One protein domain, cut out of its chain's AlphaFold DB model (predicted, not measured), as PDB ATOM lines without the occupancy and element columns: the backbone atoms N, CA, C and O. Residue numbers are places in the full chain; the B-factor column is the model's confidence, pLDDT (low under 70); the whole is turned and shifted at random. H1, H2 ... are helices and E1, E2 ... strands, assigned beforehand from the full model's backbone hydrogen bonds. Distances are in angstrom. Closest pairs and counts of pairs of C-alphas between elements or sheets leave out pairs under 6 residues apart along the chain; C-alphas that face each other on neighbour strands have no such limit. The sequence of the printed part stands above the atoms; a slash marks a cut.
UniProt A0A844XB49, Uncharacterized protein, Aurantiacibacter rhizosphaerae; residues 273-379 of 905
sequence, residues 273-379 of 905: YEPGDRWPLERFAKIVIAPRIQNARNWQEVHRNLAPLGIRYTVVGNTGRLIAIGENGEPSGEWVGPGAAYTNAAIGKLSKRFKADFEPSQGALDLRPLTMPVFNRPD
ATOM      1  N   TYR A 273      28.648  47.284  84.009       86.88
ATOM      2  CA  TYR A 273      29.438  46.703  85.098       86.88
ATOM      3  C   TYR A 273      29.410  47.617  86.317       86.88
ATOM      4  O   TYR A 273      29.457  48.840  86.182       86.88
ATOM      5  N   GLU A 274      29.398  47.021  87.503       85.12
ATOM      6  CA  GLU A 274      29.486  47.754  88.756       85.12
ATOM      7  C   GLU A 274      30.948  47.915  89.209       85.12
ATOM      8  O   GLU A 274      31.818  47.073  88.936       85.12
ATOM      9  N   PRO A 275      31.263  48.992  89.943       84.00
ATOM     10  CA  PRO A 275      32.565  49.151  90.565       84.00
ATOM     11  C   PRO A 275      32.928  47.970  91.485       84.00
ATOM     12  O   PRO A 275      32.221  47.635  92.435       84.00
ATOM     13  N   GLY A 276      34.082  47.344  91.242       84.38
ATOM     14  CA  GLY A 276      34.512  46.127  91.937       84.38
ATOM     15  C   GLY A 276      34.123  44.810  91.255       84.38
ATOM     16  O   GLY A 276      34.571  43.758  91.721       84.38
ATOM     17  N   ASP A 277      33.371  44.844  90.151       89.44
ATOM     18  CA  ASP A 277      33.102  43.653  89.345       89.44
ATOM     19  C   ASP A 277      34.376  43.094  88.707       89.44
ATOM     20  O   ASP A 277      35.318  43.823  88.373       89.44
ATOM     21  N   ARG A 278      34.404  41.770  88.516       91.56
ATOM     22  CA  ARG A 278      35.498  41.076  87.822       91.56
ATOM     23  C   ARG A 278      35.552  41.509  86.362       91.56
ATOM     24  O   ARG A 278      34.528  41.643  85.698       91.56
ATOM     25  N   TRP A 279      36.762  41.660  85.836       92.12
ATOM     26  CA  TRP A 279      36.944  41.930  84.418       92.12
ATOM     27  C   TRP A 279      36.410  40.787  83.548       92.12
ATOM     28  O   TRP A 279      36.609  39.617  83.883       92.12
ATOM     29  N   PRO A 280      35.856  41.110  82.367       91.50
ATOM     30  CA  PRO A 280      35.613  40.118  81.330       91.50
ATOM     31  C   PRO A 280      36.912  39.426  80.908       91.50
ATOM     32  O   PRO A 280      37.965  40.072  80.782       91.50
ATOM     33  N   LEU A 281      36.837  38.124  80.624       91.69
ATOM     34  CA  LEU A 281      37.998  37.321  80.235       91.69
ATOM     35  C   LEU A 281      38.658  37.856  78.950       91.69
ATOM     36  O   LEU A 281      39.878  37.799  78.814       91.69
ATOM     37  N   GLU A 282      37.900  38.472  78.040       91.94
ATOM     38  CA  GLU A 282      38.419  39.137  76.841       91.94
ATOM     39  C   GLU A 282      39.286  40.357  77.176       91.94
ATOM     40  O   GLU A 282      40.323  40.573  76.544       91.94
ATOM     41  N   ARG A 283      38.893  41.163  78.174       92.31
ATOM     42  CA  ARG A 283      39.687  42.317  78.633       92.31
ATOM     43  C   ARG A 283      40.983  41.832  79.271       92.31
ATOM     44  O   ARG A 283      42.059  42.335  78.941       92.31
ATOM     45  N   PHE A 284      40.891  40.807  80.117       93.38
ATOM     46  CA  PHE A 284      42.057  40.146  80.698       93.38
ATOM     47  C   PHE A 284      42.984  39.571  79.618       93.38
ATOM     48  O   PHE A 284      44.202  39.757  79.679       93.38
ATOM     49  N   ALA A 285      42.420  38.957  78.575       93.31
ATOM     50  CA  ALA A 285      43.185  38.421  77.463       93.31
ATOM     51  C   ALA A 285      43.975  39.514  76.727       93.31
ATOM     52  O   ALA A 285      45.173  39.357  76.481       93.31
ATOM     53  N   LYS A 286      43.336  40.645  76.419       92.75
ATOM     54  CA  LYS A 286      43.977  41.768  75.718       92.75
ATOM     55  C   LYS A 286      45.101  42.414  76.523       92.75
ATOM     56  O   LYS A 286      46.140  42.744  75.963       92.75
ATOM     57  N   ILE A 287      44.888  42.614  77.822       91.06
ATOM     58  CA  ILE A 287      45.783  43.435  78.649       91.06
ATOM     59  C   ILE A 287      46.869  42.591  79.328       91.06
ATOM     60  O   ILE A 287      48.025  43.004  79.372       91.06
ATOM     61  N   VAL A 288      46.520  41.414  79.859       92.38
ATOM     62  CA  VAL A 288      47.418  40.603  80.702       92.38
ATOM     63  C   VAL A 288      48.023  39.431  79.930       92.38
ATOM     64  O   VAL A 288      49.225  39.180  80.026       92.38
ATOM     65  N   ILE A 289      47.215  38.715  79.141       93.44
ATOM     66  CA  ILE A 289      47.670  37.528  78.396       93.44
ATOM     67  C   ILE A 289      48.495  37.930  77.167       93.44
ATOM     68  O   ILE A 289      49.525  37.312  76.887       93.44
ATOM     69  N   ALA A 290      48.076  38.960  76.427       92.75
ATOM     70  CA  ALA A 290      48.709  39.325  75.159       92.75
ATOM     71  C   ALA A 290      50.226  39.569  75.271       92.75
ATOM     72  O   ALA A 290      50.961  38.950  74.497       92.75
ATOM     73  N   PRO A 291      50.741  40.349  76.249       89.06
ATOM     74  CA  PRO A 291      52.183  40.554  76.404       89.06
ATOM     75  C   PRO A 291      52.957  39.249  76.656       89.06
ATOM     76  O   PRO A 291      54.078  39.083  76.179       89.06
ATOM     77  N   ARG A 292      52.355  38.285  77.367       89.69
ATOM     78  CA  ARG A 292      52.976  36.990  77.702       89.69
ATOM     79  C   ARG A 292      53.150  36.101  76.482       89.69
ATOM     80  O   ARG A 292      54.214  35.516  76.289       89.69
ATOM     81  N   ILE A 293      52.119  36.038  75.644       91.31
ATOM     82  CA  ILE A 293      52.180  35.288  74.389       91.31
ATOM     83  C   ILE A 293      53.085  36.017  73.390       91.31
ATOM     84  O   ILE A 293      53.853  35.369  72.687       91.31
ATOM     85  N   GLN A 294      53.059  37.351  73.324       90.12
ATOM     86  CA  GLN A 294      53.931  38.122  72.429       90.12
ATOM     87  C   GLN A 294      55.420  37.897  72.715       90.12
ATOM     88  O   GLN A 294      56.184  37.727  71.768       90.12
ATOM     89  N   ASN A 295      55.804  37.833  73.993       85.69
ATOM     90  CA  ASN A 295      57.194  37.652  74.414       85.69
ATOM     91  C   ASN A 295      57.697  36.198  74.333       85.69
ATOM     92  O   ASN A 295      58.907  35.983  74.375       85.69
ATOM     93  N   ALA A 296      56.803  35.211  74.219       89.88
ATOM     94  CA  ALA A 296      57.176  33.800  74.120       89.88
ATOM     95  C   ALA A 296      57.813  33.470  72.762       89.88
ATOM     96  O   ALA A 296      57.329  33.904  71.713       89.88
ATOM     97  N   ARG A 297      58.864  32.651  72.765       91.50
ATOM     98  CA  ARG A 297      59.629  32.245  71.572       91.50
ATOM     99  C   ARG A 297      59.239  30.876  71.024       91.50
ATOM    100  O   ARG A 297      59.551  30.582  69.875       91.50
ATOM    101  N   ASN A 298      58.566  30.057  71.823       93.38
ATOM    102  CA  ASN A 298      58.124  28.705  71.483       93.38
ATOM    103  C   ASN A 298      56.861  28.336  72.284       93.38
ATOM    104  O   ASN A 298      56.442  29.079  73.178       93.38
ATOM    105  N   TRP A 299      56.260  27.183  71.977       93.25
ATOM    106  CA  TRP A 299      55.056  26.695  72.658       93.25
ATOM    107  C   TRP A 299      55.269  26.443  74.153       93.25
ATOM    108  O   TRP A 299      54.418  26.813  74.958       93.25
ATOM    109  N   GLN A 300      56.426  25.909  74.548       92.06
ATOM    110  CA  GLN A 300      56.729  25.659  75.960       92.06
ATOM    111  C   GLN A 300      56.806  26.957  76.778       92.06
ATOM    112  O   GLN A 300      56.357  27.002  77.920       92.06
ATOM    113  N   GLU A 301      57.339  28.038  76.206       90.12
ATOM    114  CA  GLU A 301      57.316  29.370  76.818       90.12
ATOM    115  C   GLU A 301      55.904  29.954  76.880       90.12
ATOM    116  O   GLU A 301      55.583  30.625  77.856       90.12
ATOM    117  N   VAL A 302      55.035  29.690  75.896       91.88
ATOM    118  CA  VAL A 302      53.619  30.088  75.988       91.88
ATOM    119  C   VAL A 302      52.974  29.415  77.197       91.88
ATOM    120  O   VAL A 302      52.414  30.106  78.045       91.88
ATOM    121  N   HIS A 303      53.101  28.094  77.317       91.50
ATOM    122  CA  HIS A 303      52.524  27.342  78.433       91.50
ATOM    123  C   HIS A 303      53.064  27.812  79.785       91.50
ATOM    124  O   HIS A 303      52.280  28.121  80.682       91.50
ATOM    125  N   ARG A 304      54.389  27.964  79.909       87.88
ATOM    126  CA  ARG A 304      55.036  28.465  81.134       87.88
ATOM    127  C   ARG A 304      54.643  29.896  81.485       87.88
ATOM    128  O   ARG A 304      54.433  30.190  82.654       87.88
ATOM    129  N   ASN A 305      54.508  30.789  80.506       88.06
ATOM    130  CA  ASN A 305      54.160  32.188  80.771       88.06
ATOM    131  C   ASN A 305      52.686  32.376  81.160       88.06
ATOM    132  O   ASN A 305      52.355  33.376  81.802       88.06
ATOM    133  N   LEU A 306      51.807  31.460  80.741       91.00
ATOM    134  CA  LEU A 306      50.371  31.512  81.020       91.00
ATOM    135  C   LEU A 306      49.976  30.769  82.296       91.00
ATOM    136  O   LEU A 306      49.049  31.210  82.976       91.00
ATOM    137  N   ALA A 307      50.695  29.705  82.657       88.44
ATOM    138  CA  ALA A 307      50.365  28.894  83.825       88.44
ATOM    139  C   ALA A 307      50.248  29.690  85.147       88.44
ATOM    140  O   ALA A 307      49.239  29.523  85.837       88.44
ATOM    141  N   PRO A 308      51.151  30.646  85.459       86.00
ATOM    142  CA  PRO A 308      51.043  31.473  86.660       86.00
ATOM    143  C   PRO A 308      49.783  32.349  86.685       86.00
ATOM    144  O   PRO A 308      49.279  32.701  87.748       86.00
ATOM    145  N   LEU A 309      49.261  32.726  85.513       89.38
ATOM    146  CA  LEU A 309      48.026  33.504  85.406       89.38
ATOM    147  C   LEU A 309      46.774  32.649  85.628       89.38
ATOM    148  O   LEU A 309      45.687  33.213  85.691       89.38
ATOM    149  N   GLY A 310      46.906  31.325  85.718       89.50
ATOM    150  CA  GLY A 310      45.779  30.399  85.743       89.50
ATOM    151  C   GLY A 310      45.094  30.243  84.397       89.50
ATOM    152  O   GLY A 310      43.882  30.053  84.331       89.50
ATOM    153  N   ILE A 311      45.870  30.342  83.314       92.44
ATOM    154  CA  ILE A 311      45.394  30.144  81.948       92.44
ATOM    155  C   ILE A 311      46.157  28.992  81.307       92.44
ATOM    156  O   ILE A 311      47.387  28.954  81.325       92.44
ATOM    157  N   ARG A 312      45.424  28.083  80.666       91.19
ATOM    158  CA  ARG A 312      45.988  27.006  79.851       91.19
ATOM    159  C   ARG A 312      45.704  27.268  78.378       91.19
ATOM    160  O   ARG A 312      44.554  27.482  77.998       91.19
ATOM    161  N   TYR A 313      46.739  27.219  77.542       93.06
ATOM    162  CA  TYR A 313      46.554  27.192  76.092       93.06
ATOM    163  C   TYR A 313      46.319  25.744  75.661       93.06
ATOM    164  O   TYR A 313      47.193  24.895  75.822       93.06
ATOM    165  N   THR A 314      45.152  25.454  75.101       90.81
ATOM    166  CA  THR A 314      44.817  24.124  74.581       90.81
ATOM    167  C   THR A 314      44.293  24.214  73.158       90.81
ATOM    168  O   THR A 314      44.005  25.295  72.644       90.81
ATOM    169  N   VAL A 315      44.183  23.064  72.503       90.38
ATOM    170  CA  VAL A 315      43.607  22.949  71.167       90.38
ATOM    171  C   VAL A 315      42.398  22.031  71.252       90.38
ATOM    172  O   VAL A 315      42.495  20.918  71.759       90.38
ATOM    173  N   VAL A 316      41.252  22.519  70.780       84.44
ATOM    174  CA  VAL A 316      40.014  21.743  70.661       84.44
ATOM    175  C   VAL A 316      39.614  21.760  69.188       84.44
ATOM    176  O   VAL A 316      39.295  22.817  68.630       84.44
ATOM    177  N   GLY A 317      39.690  20.597  68.538       82.69
ATOM    178  CA  GLY A 317      39.591  20.494  67.079       82.69
ATOM    179  C   GLY A 317      40.738  21.244  66.393       82.69
ATOM    180  O   GLY A 317      41.894  21.071  66.759       82.69
ATOM    181  N   ASN A 318      40.418  22.136  65.450       81.06
ATOM    182  CA  ASN A 318      41.402  22.992  64.765       81.06
ATOM    183  C   ASN A 318      41.533  24.394  65.389       81.06
ATOM    184  O   ASN A 318      42.139  25.292  64.801       81.06
ATOM    185  N   THR A 319      40.939  24.614  66.565       85.31
ATOM    186  CA  THR A 319      40.896  25.930  67.214       85.31
ATOM    187  C   THR A 319      41.672  25.926  68.522       85.31
ATOM    188  O   THR A 319      41.452  25.080  69.387       85.31
ATOM    189  N   GLY A 320      42.582  26.890  68.677       89.12
ATOM    190  CA  GLY A 320      43.205  27.163  69.971       89.12
ATOM    191  C   GLY A 320      42.191  27.776  70.940       89.12
ATOM    192  O   GLY A 320      41.320  28.540  70.516       89.12
ATOM    193  N   ARG A 321      42.320  27.473  72.230       93.25
ATOM    194  CA  ARG A 321      41.520  28.029  73.328       93.25
ATOM    195  C   ARG A 321      42.428  28.439  74.481       93.25
ATOM    196  O   ARG A 321      43.390  27.745  74.798       93.25
ATOM    197  N   LEU A 322      42.105  29.566  75.106       93.75
ATOM    198  CA  LEU A 322      42.657  29.976  76.391       93.75
ATOM    199  C   LEU A 322      41.629  29.607  77.455       93.75
ATOM    200  O   LEU A 322      40.570  30.228  77.518       93.75
ATOM    201  N   ILE A 323      41.918  28.568  78.229       91.38
ATOM    202  CA  ILE A 323      41.019  28.015  79.243       91.38
ATOM    203  C   ILE A 323      41.429  28.547  80.613       91.38
ATOM    204  O   ILE A 323      42.604  28.455  80.977       91.38
ATOM    205  N   ALA A 324      40.469  29.078  81.365       91.25
ATOM    206  CA  ALA A 324      40.677  29.495  82.745       91.25
ATOM    207  C   ALA A 324      40.689  28.292  83.698       91.25
ATOM    208  O   ALA A 324      39.916  27.344  83.546       91.25
ATOM    209  N   ILE A 325      41.582  28.330  84.685       89.69
ATOM    210  CA  ILE A 325      41.687  27.316  85.736       89.69
ATOM    211  C   ILE A 325      40.899  27.777  86.967       89.69
ATOM    212  O   ILE A 325      41.088  28.897  87.449       89.69
ATOM    213  N   GLY A 326      40.005  26.918  87.453       82.94
ATOM    214  CA  GLY A 326      39.201  27.119  88.652       82.94
ATOM    215  C   GLY A 326      39.965  26.844  89.951       82.94
ATOM    216  O   GLY A 326      41.131  26.455  89.955       82.94
ATOM    217  N   GLU A 327      39.292  27.053  91.084       75.81
ATOM    218  CA  GLU A 327      39.889  26.930  92.426       75.81
ATOM    219  C   GLU A 327      40.281  25.492  92.796       75.81
ATOM    220  O   GLU A 327      41.204  25.288  93.575       75.81
ATOM    221  N   ASN A 328      39.640  24.496  92.189       74.69
ATOM    222  CA  ASN A 328      39.959  23.076  92.344       74.69
ATOM    223  C   ASN A 328      41.117  22.600  91.442       74.69
ATOM    224  O   ASN A 328      41.392  21.405  91.397       74.69
ATOM    225  N   GLY A 329      41.763  23.502  90.692       74.00
ATOM    226  CA  GLY A 329      42.812  23.158  89.726       74.00
ATOM    227  C   GLY A 329      42.291  22.597  88.395       74.00
ATOM    228  O   GLY A 329      43.077  22.404  87.463       74.00
ATOM    229  N   GLU A 330      40.977  22.401  88.269       83.31
ATOM    230  CA  GLU A 330      40.322  21.961  87.037       83.31
ATOM    231  C   GLU A 330      39.905  23.155  86.163       83.31
ATOM    232  O   GLU A 330      39.765  24.276  86.657       83.31
ATOM    233  N   PRO A 331      39.696  22.963  84.847       84.00
ATOM    234  CA  PRO A 331      39.110  23.984  83.983       84.00
ATOM    235  C   PRO A 331      37.799  24.545  84.551       84.00
ATOM    236  O   PRO A 331      36.873  23.786  84.829       84.00
ATOM    237  N   SER A 332      37.676  25.871  84.653       84.31
ATOM    238  CA  SER A 332      36.450  26.514  85.158       84.31
ATOM    239  C   SER A 332      35.269  26.434  84.182       84.31
ATOM    240  O   SER A 332      34.150  26.793  84.532       84.31
ATOM    241  N   GLY A 333      35.517  26.005  82.940       81.38
ATOM    242  CA  GLY A 333      34.558  26.056  81.834       81.38
ATOM    243  C   GLY A 333      34.569  27.386  81.074       81.38
ATOM    244  O   GLY A 333      34.128  27.428  79.925       81.38
ATOM    245  N   GLU A 334      35.147  28.445  81.650       88.56
ATOM    246  CA  GLU A 334      35.349  29.721  80.965       88.56
ATOM    247  C   GLU A 334      36.538  29.636  80.003       88.56
ATOM    248  O   GLU A 334      37.634  29.173  80.346       88.56
ATOM    249  N   TRP A 335      36.329  30.095  78.773       92.00
ATOM    250  CA  TRP A 335      37.379  30.137  77.769       92.00
ATOM    251  C   TRP A 335      37.174  31.289  76.800       92.00
ATOM    252  O   TRP A 335      36.067  31.771  76.578       92.00
ATOM    253  N   VAL A 336      38.273  31.688  76.176       94.12
ATOM    254  CA  VAL A 336      38.290  32.702  75.129       94.12
ATOM    255  C   VAL A 336      39.213  32.248  74.000       94.12
ATOM    256  O   VAL A 336      40.198  31.533  74.210       94.12
ATOM    257  N   GLY A 337      38.892  32.630  72.764       92.12
ATOM    258  CA  GLY A 337      39.776  32.384  71.628       92.12
ATOM    259  C   GLY A 337      41.103  33.146  71.791       92.12
ATOM    260  O   GLY A 337      41.074  34.332  72.114       92.12
ATOM    261  N   PRO A 338      42.275  32.550  71.500       92.56
ATOM    262  CA  PRO A 338      43.568  33.223  71.621       92.56
ATOM    263  C   PRO A 338      43.636  34.553  70.868       92.56
ATOM    264  O   PRO A 338      44.242  35.505  71.351       92.56
ATOM    265  N   GLY A 339      42.955  34.646  69.719       90.25
ATOM    266  CA  GLY A 339      42.856  35.870  68.922       90.25
ATOM    267  C   GLY A 339      42.282  37.078  69.675       90.25
ATOM    268  O   GLY A 339      42.580  38.208  69.296       90.25
ATOM    269  N   ALA A 340      41.519  36.858  70.753       91.25
ATOM    270  CA  ALA A 340      41.036  37.932  71.613       91.25
ATOM    271  C   ALA A 340      42.169  38.606  72.395       91.25
ATOM    272  O   ALA A 340      42.068  39.798  72.652       91.25
ATOM    273  N   ALA A 341      43.247  37.884  72.734       90.94
ATOM    274  CA  ALA A 341      44.429  38.482  73.348       90.94
ATOM    275  C   ALA A 341      45.135  39.410  72.352       90.94
ATOM    276  O   ALA A 341      45.341  40.590  72.614       90.94
ATOM    277  N   TYR A 342      45.469  38.877  71.178       92.25
ATOM    278  CA  TYR A 342      45.845  39.652  69.998       92.25
ATOM    279  C   TYR A 342      45.727  38.767  68.754       92.25
ATOM    280  O   TYR A 342      45.868  37.545  68.829       92.25
ATOM    281  N   THR A 343      45.528  39.369  67.583       88.94
ATOM    282  CA  THR A 343      45.182  38.658  66.337       88.94
ATOM    283  C   THR A 343      46.166  37.541  65.958       88.94
ATOM    284  O   THR A 343      45.773  36.510  65.416       88.94
ATOM    285  N   ASN A 344      47.450  37.708  66.282       91.50
ATOM    286  CA  ASN A 344      48.513  36.755  65.952       91.50
ATOM    287  C   ASN A 344      48.722  35.652  67.015       91.50
ATOM    288  O   ASN A 344      49.665  34.876  66.888       91.50
ATOM    289  N   ALA A 345      47.864  35.556  68.038       91.88
ATOM    290  CA  ALA A 345      47.882  34.481  69.040       91.88
ATOM    291  C   ALA A 345      47.150  33.198  68.598       91.88
ATOM    292  O   ALA A 345      47.200  32.179  69.291       91.88
ATOM    293  N   ALA A 346      46.420  33.237  67.480       92.81
ATOM    294  CA  ALA A 346      45.736  32.064  66.946       92.81
ATOM    295  C   ALA A 346      46.739  30.952  66.586       92.81
ATOM    296  O   ALA A 346      47.827  31.245  66.089       92.81
ATOM    297  N   ILE A 347      46.344  29.689  66.776       92.44
ATOM    298  CA  ILE A 347      47.208  28.507  66.610       92.44
ATOM    299  C   ILE A 347      48.020  28.540  65.309       92.44
ATOM    300  O   ILE A 347      49.243  28.534  65.355       92.44
ATOM    301  N   GLY A 348      47.371  28.723  64.155       89.56
ATOM    302  CA  GLY A 348      48.062  28.729  62.862       89.56
ATOM    303  C   GLY A 348      49.029  29.905  62.662       89.56
ATOM    304  O   GLY A 348      49.957  29.807  61.862       89.56
ATOM    305  N   LYS A 349      48.844  31.026  63.371       92.75
ATOM    306  CA  LYS A 349      49.773  32.170  63.334       92.75
ATOM    307  C   LYS A 349      50.955  31.942  64.276       92.75
ATOM    308  O   LYS A 349      52.086  32.219  63.883       92.75
ATOM    309  N   LEU A 350      50.707  31.391  65.465       92.06
ATOM    310  CA  LEU A 350      51.762  31.015  66.406       92.06
ATOM    311  C   LEU A 350      52.629  29.876  65.868       92.06
ATOM    312  O   LEU A 350      53.846  30.016  65.896       92.06
ATOM    313  N   SER A 351      52.046  28.828  65.278       92.00
ATOM    314  CA  SER A 351      52.812  27.737  64.662       92.00
ATOM    315  C   SER A 351      53.736  28.239  63.552       92.00
ATOM    316  O   SER A 351      54.904  27.862  63.486       92.00
ATOM    317  N   LYS A 352      53.264  29.190  62.731       93.44
ATOM    318  CA  LYS A 352      54.107  29.869  61.731       93.44
ATOM    319  C   LYS A 352      55.224  30.695  62.372       93.44
ATOM    320  O   LYS A 352      56.343  30.676  61.870       93.44
ATOM    321  N   ARG A 353      54.942  31.414  63.467       94.00
ATOM    322  CA  ARG A 353      55.946  32.220  64.185       94.00
ATOM    323  C   ARG A 353      57.026  31.347  64.825       94.00
ATOM    324  O   ARG A 353      58.202  31.680  64.733       94.00
ATOM    325  N   PHE A 354      56.621  30.256  65.466       95.00
ATOM    326  CA  PHE A 354      57.509  29.328  66.164       95.00
ATOM    327  C   PHE A 354      58.179  28.319  65.237       95.00
ATOM    328  O   PHE A 354      59.111  27.649  65.664       95.00
ATOM    329  N   LYS A 355      57.741  28.246  63.972       92.81
ATOM    330  CA  LYS A 355      58.191  27.255  62.986       92.81
ATOM    331  C   LYS A 355      58.024  25.816  63.500       92.81
ATOM    332  O   LYS A 355      58.857  24.963  63.218       92.81
ATOM    333  N   ALA A 356      56.955  25.577  64.256       91.31
ATOM    334  CA  ALA A 356      56.631  24.298  64.877       91.31
ATOM    335  C   ALA A 356      55.109  24.149  65.016       91.31
ATOM    336  O   ALA A 356      54.404  25.129  65.296       91.31
ATOM    337  N   ASP A 357      54.601  22.929  64.845       91.81
ATOM    338  CA  ASP A 357      53.201  22.611  65.136       91.81
ATOM    339  C   ASP A 357      52.895  22.790  66.625       91.81
ATOM    340  O   ASP A 357      53.793  23.008  67.437       91.81
ATOM    341  N   PHE A 358      51.610  22.799  66.987       91.56
ATOM    342  CA  PHE A 358      51.232  22.942  68.390       91.56
ATOM    343  C   PHE A 358      51.822  21.808  69.227       91.56
ATOM    344  O   PHE A 358      51.536  20.636  68.992       91.56
ATOM    345  N   GLU A 359      52.580  22.184  70.250       91.50
ATOM    346  CA  GLU A 359      53.091  21.260  71.249       91.50
ATOM    347  C   GLU A 359      52.331  21.461  72.564       91.50
ATOM    348  O   GLU A 359      52.236  22.602  73.035       91.50
ATOM    349  N   PRO A 360      51.807  20.398  73.196       87.69
ATOM    350  CA  PRO A 360      51.315  20.486  74.565       87.69
ATOM    351  C   PRO A 360      52.469  20.778  75.537       87.69
ATOM    352  O   PRO A 360      53.649  20.612  75.208       87.69
ATOM    353  N   SER A 361      52.137  21.222  76.748       86.38
ATOM    354  CA  SER A 361      53.139  21.491  77.779       86.38
ATOM    355  C   SER A 361      53.915  20.228  78.146       86.38
ATOM    356  O   SER A 361      53.314  19.199  78.459       86.38
ATOM    357  N   GLN A 362      55.242  20.316  78.151       81.44
ATOM    358  CA  GLN A 362      56.116  19.250  78.628       81.44
ATOM    359  C   GLN A 362      56.301  19.372  80.145       81.44
ATOM    360  O   GLN A 362      56.843  20.361  80.634       81.44
ATOM    361  N   GLY A 363      55.862  18.354  80.886       73.94
ATOM    362  CA  GLY A 363      55.977  18.298  82.344       73.94
ATOM    363  C   GLY A 363      54.828  18.973  83.102       73.94
ATOM    364  O   GLY A 363      53.858  19.458  82.515       73.94
ATOM    365  N   ALA A 364      54.931  18.960  84.431       74.00
ATOM    366  CA  ALA A 364      53.970  19.615  85.310       74.00
ATOM    367  C   ALA A 364      54.153  21.140  85.242       74.00
ATOM    368  O   ALA A 364      55.247  21.654  85.465       74.00
ATOM    369  N   LEU A 365      53.078  21.860  84.922       76.25
ATOM    370  CA  LEU A 365      53.035  23.318  85.003       76.25
ATOM    371  C   LEU A 365      52.613  23.738  86.416       76.25
ATOM    372  O   LEU A 365      51.665  23.166  86.955       76.25
ATOM    373  N   ASP A 366      53.247  24.776  86.965       72.94
ATOM    374  CA  ASP A 366      52.773  25.475  88.172       72.94
ATOM    375  C   ASP A 366      51.512  26.290  87.826       72.94
ATOM    376  O   ASP A 366      51.559  27.493  87.547       72.94
ATOM    377  N   LEU A 367      50.384  25.585  87.700       76.62
ATOM    378  CA  LEU A 367      49.084  26.170  87.398       76.62
ATOM    379  C   LEU A 367      48.442  26.676  88.678       76.62
ATOM    380  O   LEU A 367      48.181  25.909  89.602       76.62
ATOM    381  N   ARG A 368      48.108  27.964  88.684       78.81
ATOM    382  CA  ARG A 368      47.333  28.567  89.768       78.81
ATOM    383  C   ARG A 368      45.876  28.749  89.381       78.81
ATOM    384  O   ARG A 368      45.586  28.926  88.201       78.81
ATOM    385  N   PRO A 369      44.954  28.791  90.348       84.44
ATOM    386  CA  PRO A 369      43.613  29.288  90.096       84.44
ATOM    387  C   PRO A 369      43.652  30.701  89.500       84.44
ATOM    388  O   PRO A 369      44.364  31.584  89.999       84.44
ATOM    389  N   LEU A 370      42.869  30.935  88.446       88.75
ATOM    390  CA  LEU A 370      42.746  32.257  87.843       88.75
ATOM    391  C   LEU A 370      42.185  33.231  88.882       88.75
ATOM    392  O   LEU A 370      41.087  33.062  89.412       88.75
ATOM    393  N   THR A 371      42.933  34.298  89.142       88.50
ATOM    394  CA  THR A 371      42.437  35.436  89.918       88.50
ATOM    395  C   THR A 371      42.289  36.632  88.998       88.50
ATOM    396  O   THR A 371      43.284  37.246  88.602       88.50
ATOM    397  N   MET A 372      41.032  36.911  88.650       90.00
ATOM    398  CA  MET A 372      40.645  37.975  87.733       90.00
ATOM    399  C   MET A 372      40.820  39.355  88.385       90.00
ATOM    400  O   MET A 372      40.414  39.516  89.539       90.00
ATOM    401  N   PRO A 373      41.374  40.351  87.669       91.50
ATOM    402  CA  PRO A 373      41.317  41.752  88.077       91.50
ATOM    403  C   PRO A 373      39.875  42.260  88.199       91.50
ATOM    404  O   PRO A 373      38.951  41.662  87.645       91.50
ATOM    405  N   VAL A 374      39.687  43.367  88.914       91.75
ATOM    406  CA  VAL A 374      38.373  43.991  89.136       91.75
ATOM    407  C   VAL A 374      38.379  45.445  88.686       91.75
ATOM    408  O   VAL A 374      39.446  46.055  88.603       91.75
ATOM    409  N   PHE A 375      37.212  46.010  88.387       90.38
ATOM    410  CA  PHE A 375      37.072  47.449  88.156       90.38
ATOM    411  C   PHE A 375      37.292  48.243  89.445       90.38
ATOM    412  O   PHE A 375      37.064  47.735  90.547       90.38
ATOM    413  N   ASN A 376      37.762  49.482  89.312       83.12
ATOM    414  CA  ASN A 376      37.964  50.361  90.458       83.12
ATOM    415  C   ASN A 376      36.632  50.604  91.162       83.12
ATOM    416  O   ASN A 376      35.626  50.838  90.499       83.12
ATOM    417  N   ARG A 377      36.635  50.593  92.497       75.75
ATOM    418  CA  ARG A 377      35.545  51.179  93.279       75.75
ATOM    419  C   ARG A 377      35.748  52.697  93.314       75.75
ATOM    420  O   ARG A 377      36.896  53.095  93.521       75.75
ATOM    421  N   PRO A 378      34.716  53.539  93.102       57.53
ATOM    422  CA  PRO A 378      34.823  54.944  93.475       57.53
ATOM    423  C   PRO A 378      35.218  54.963  94.951       57.53
ATOM    424  O   PRO A 378      34.662  54.187  95.724       57.53
ATOM    425  N   ASP A 379      36.250  55.735  95.296       48.84
ATOM    426  CA  ASP A 379      36.864  55.723  96.626       48.84
ATOM    427  C   ASP A 379      35.799  55.601  97.729       48.84
ATOM    428  O   ASP A 379      34.919  56.458  97.822       48.84
TER     429      ASP A 379
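This is residues 273 to 379 of the 905 residues of an uncharacterized protein of Aurantiacibacter rhizosphaerae (UniProt A0A844XB49). A small, strongly twisted sheet, E1 E2 E3, has H2 lying along E1; H1 makes a helical hairpin with H2, and H3 grazes the sheet. Residues 355 to 379, with no named element, run from H3 back to the end of the long axis where Tyr 273 lies. The 107 printed residues hold, in order, H1 H2 E1 E2 E3 H3; the sheet is an antiparallel meander, each strand the neighbour of the one before, and the class is mixed, with 53 residues, under half, in named elements. The whole is compact, radius of gyration of the C-alphas 14.0 A, yet elongated, spanning 49 by 29 by 24 A.

Start at H1, residues 281 to 295: its residues 289 to 293 touch H2, residues 299 to 309, at a steep tilt of 44 degrees, opposite ways, with the C-alphas of Ile 293 and Val 302 closest, 5.6 A apart. Next find E1, residues 311 to 316, and E2, residues 319 to 325, a hairpin with N 314 and O 321 at 2.9 A. E3, residues 331 to 336, pairs on with N 324 and O 334 at 3.0 A. H2 is over E1 at a height over the sheet of 8.3 A. H1 only grazes the sheet with residues 281 to 289, and H3, residues 347 to 354, with 347 to 348. H1 and H3 are apart. O i to N i+4 pairs are within hydrogen-bond range throughout H3, in 8 of 11 in H1 and 5 of 7 in H2.

Find C-alpha 281 at (37.998, 37.321, 80.235); H1 runs 20.1 A from there. H2 is 16.1 A long, E1 15.1 A, E2 18.6 A and E3 12.5 A. H3, 10.3 A, ends at C-alpha 354, (57.509, 29.328, 66.164).

The C-alphas of Lys 355 and Asp 379 are farthest apart, 49.0 A. The printed part has no cut, no link between named elements is long, and pLDDT is under 70 at residues 378 to 379.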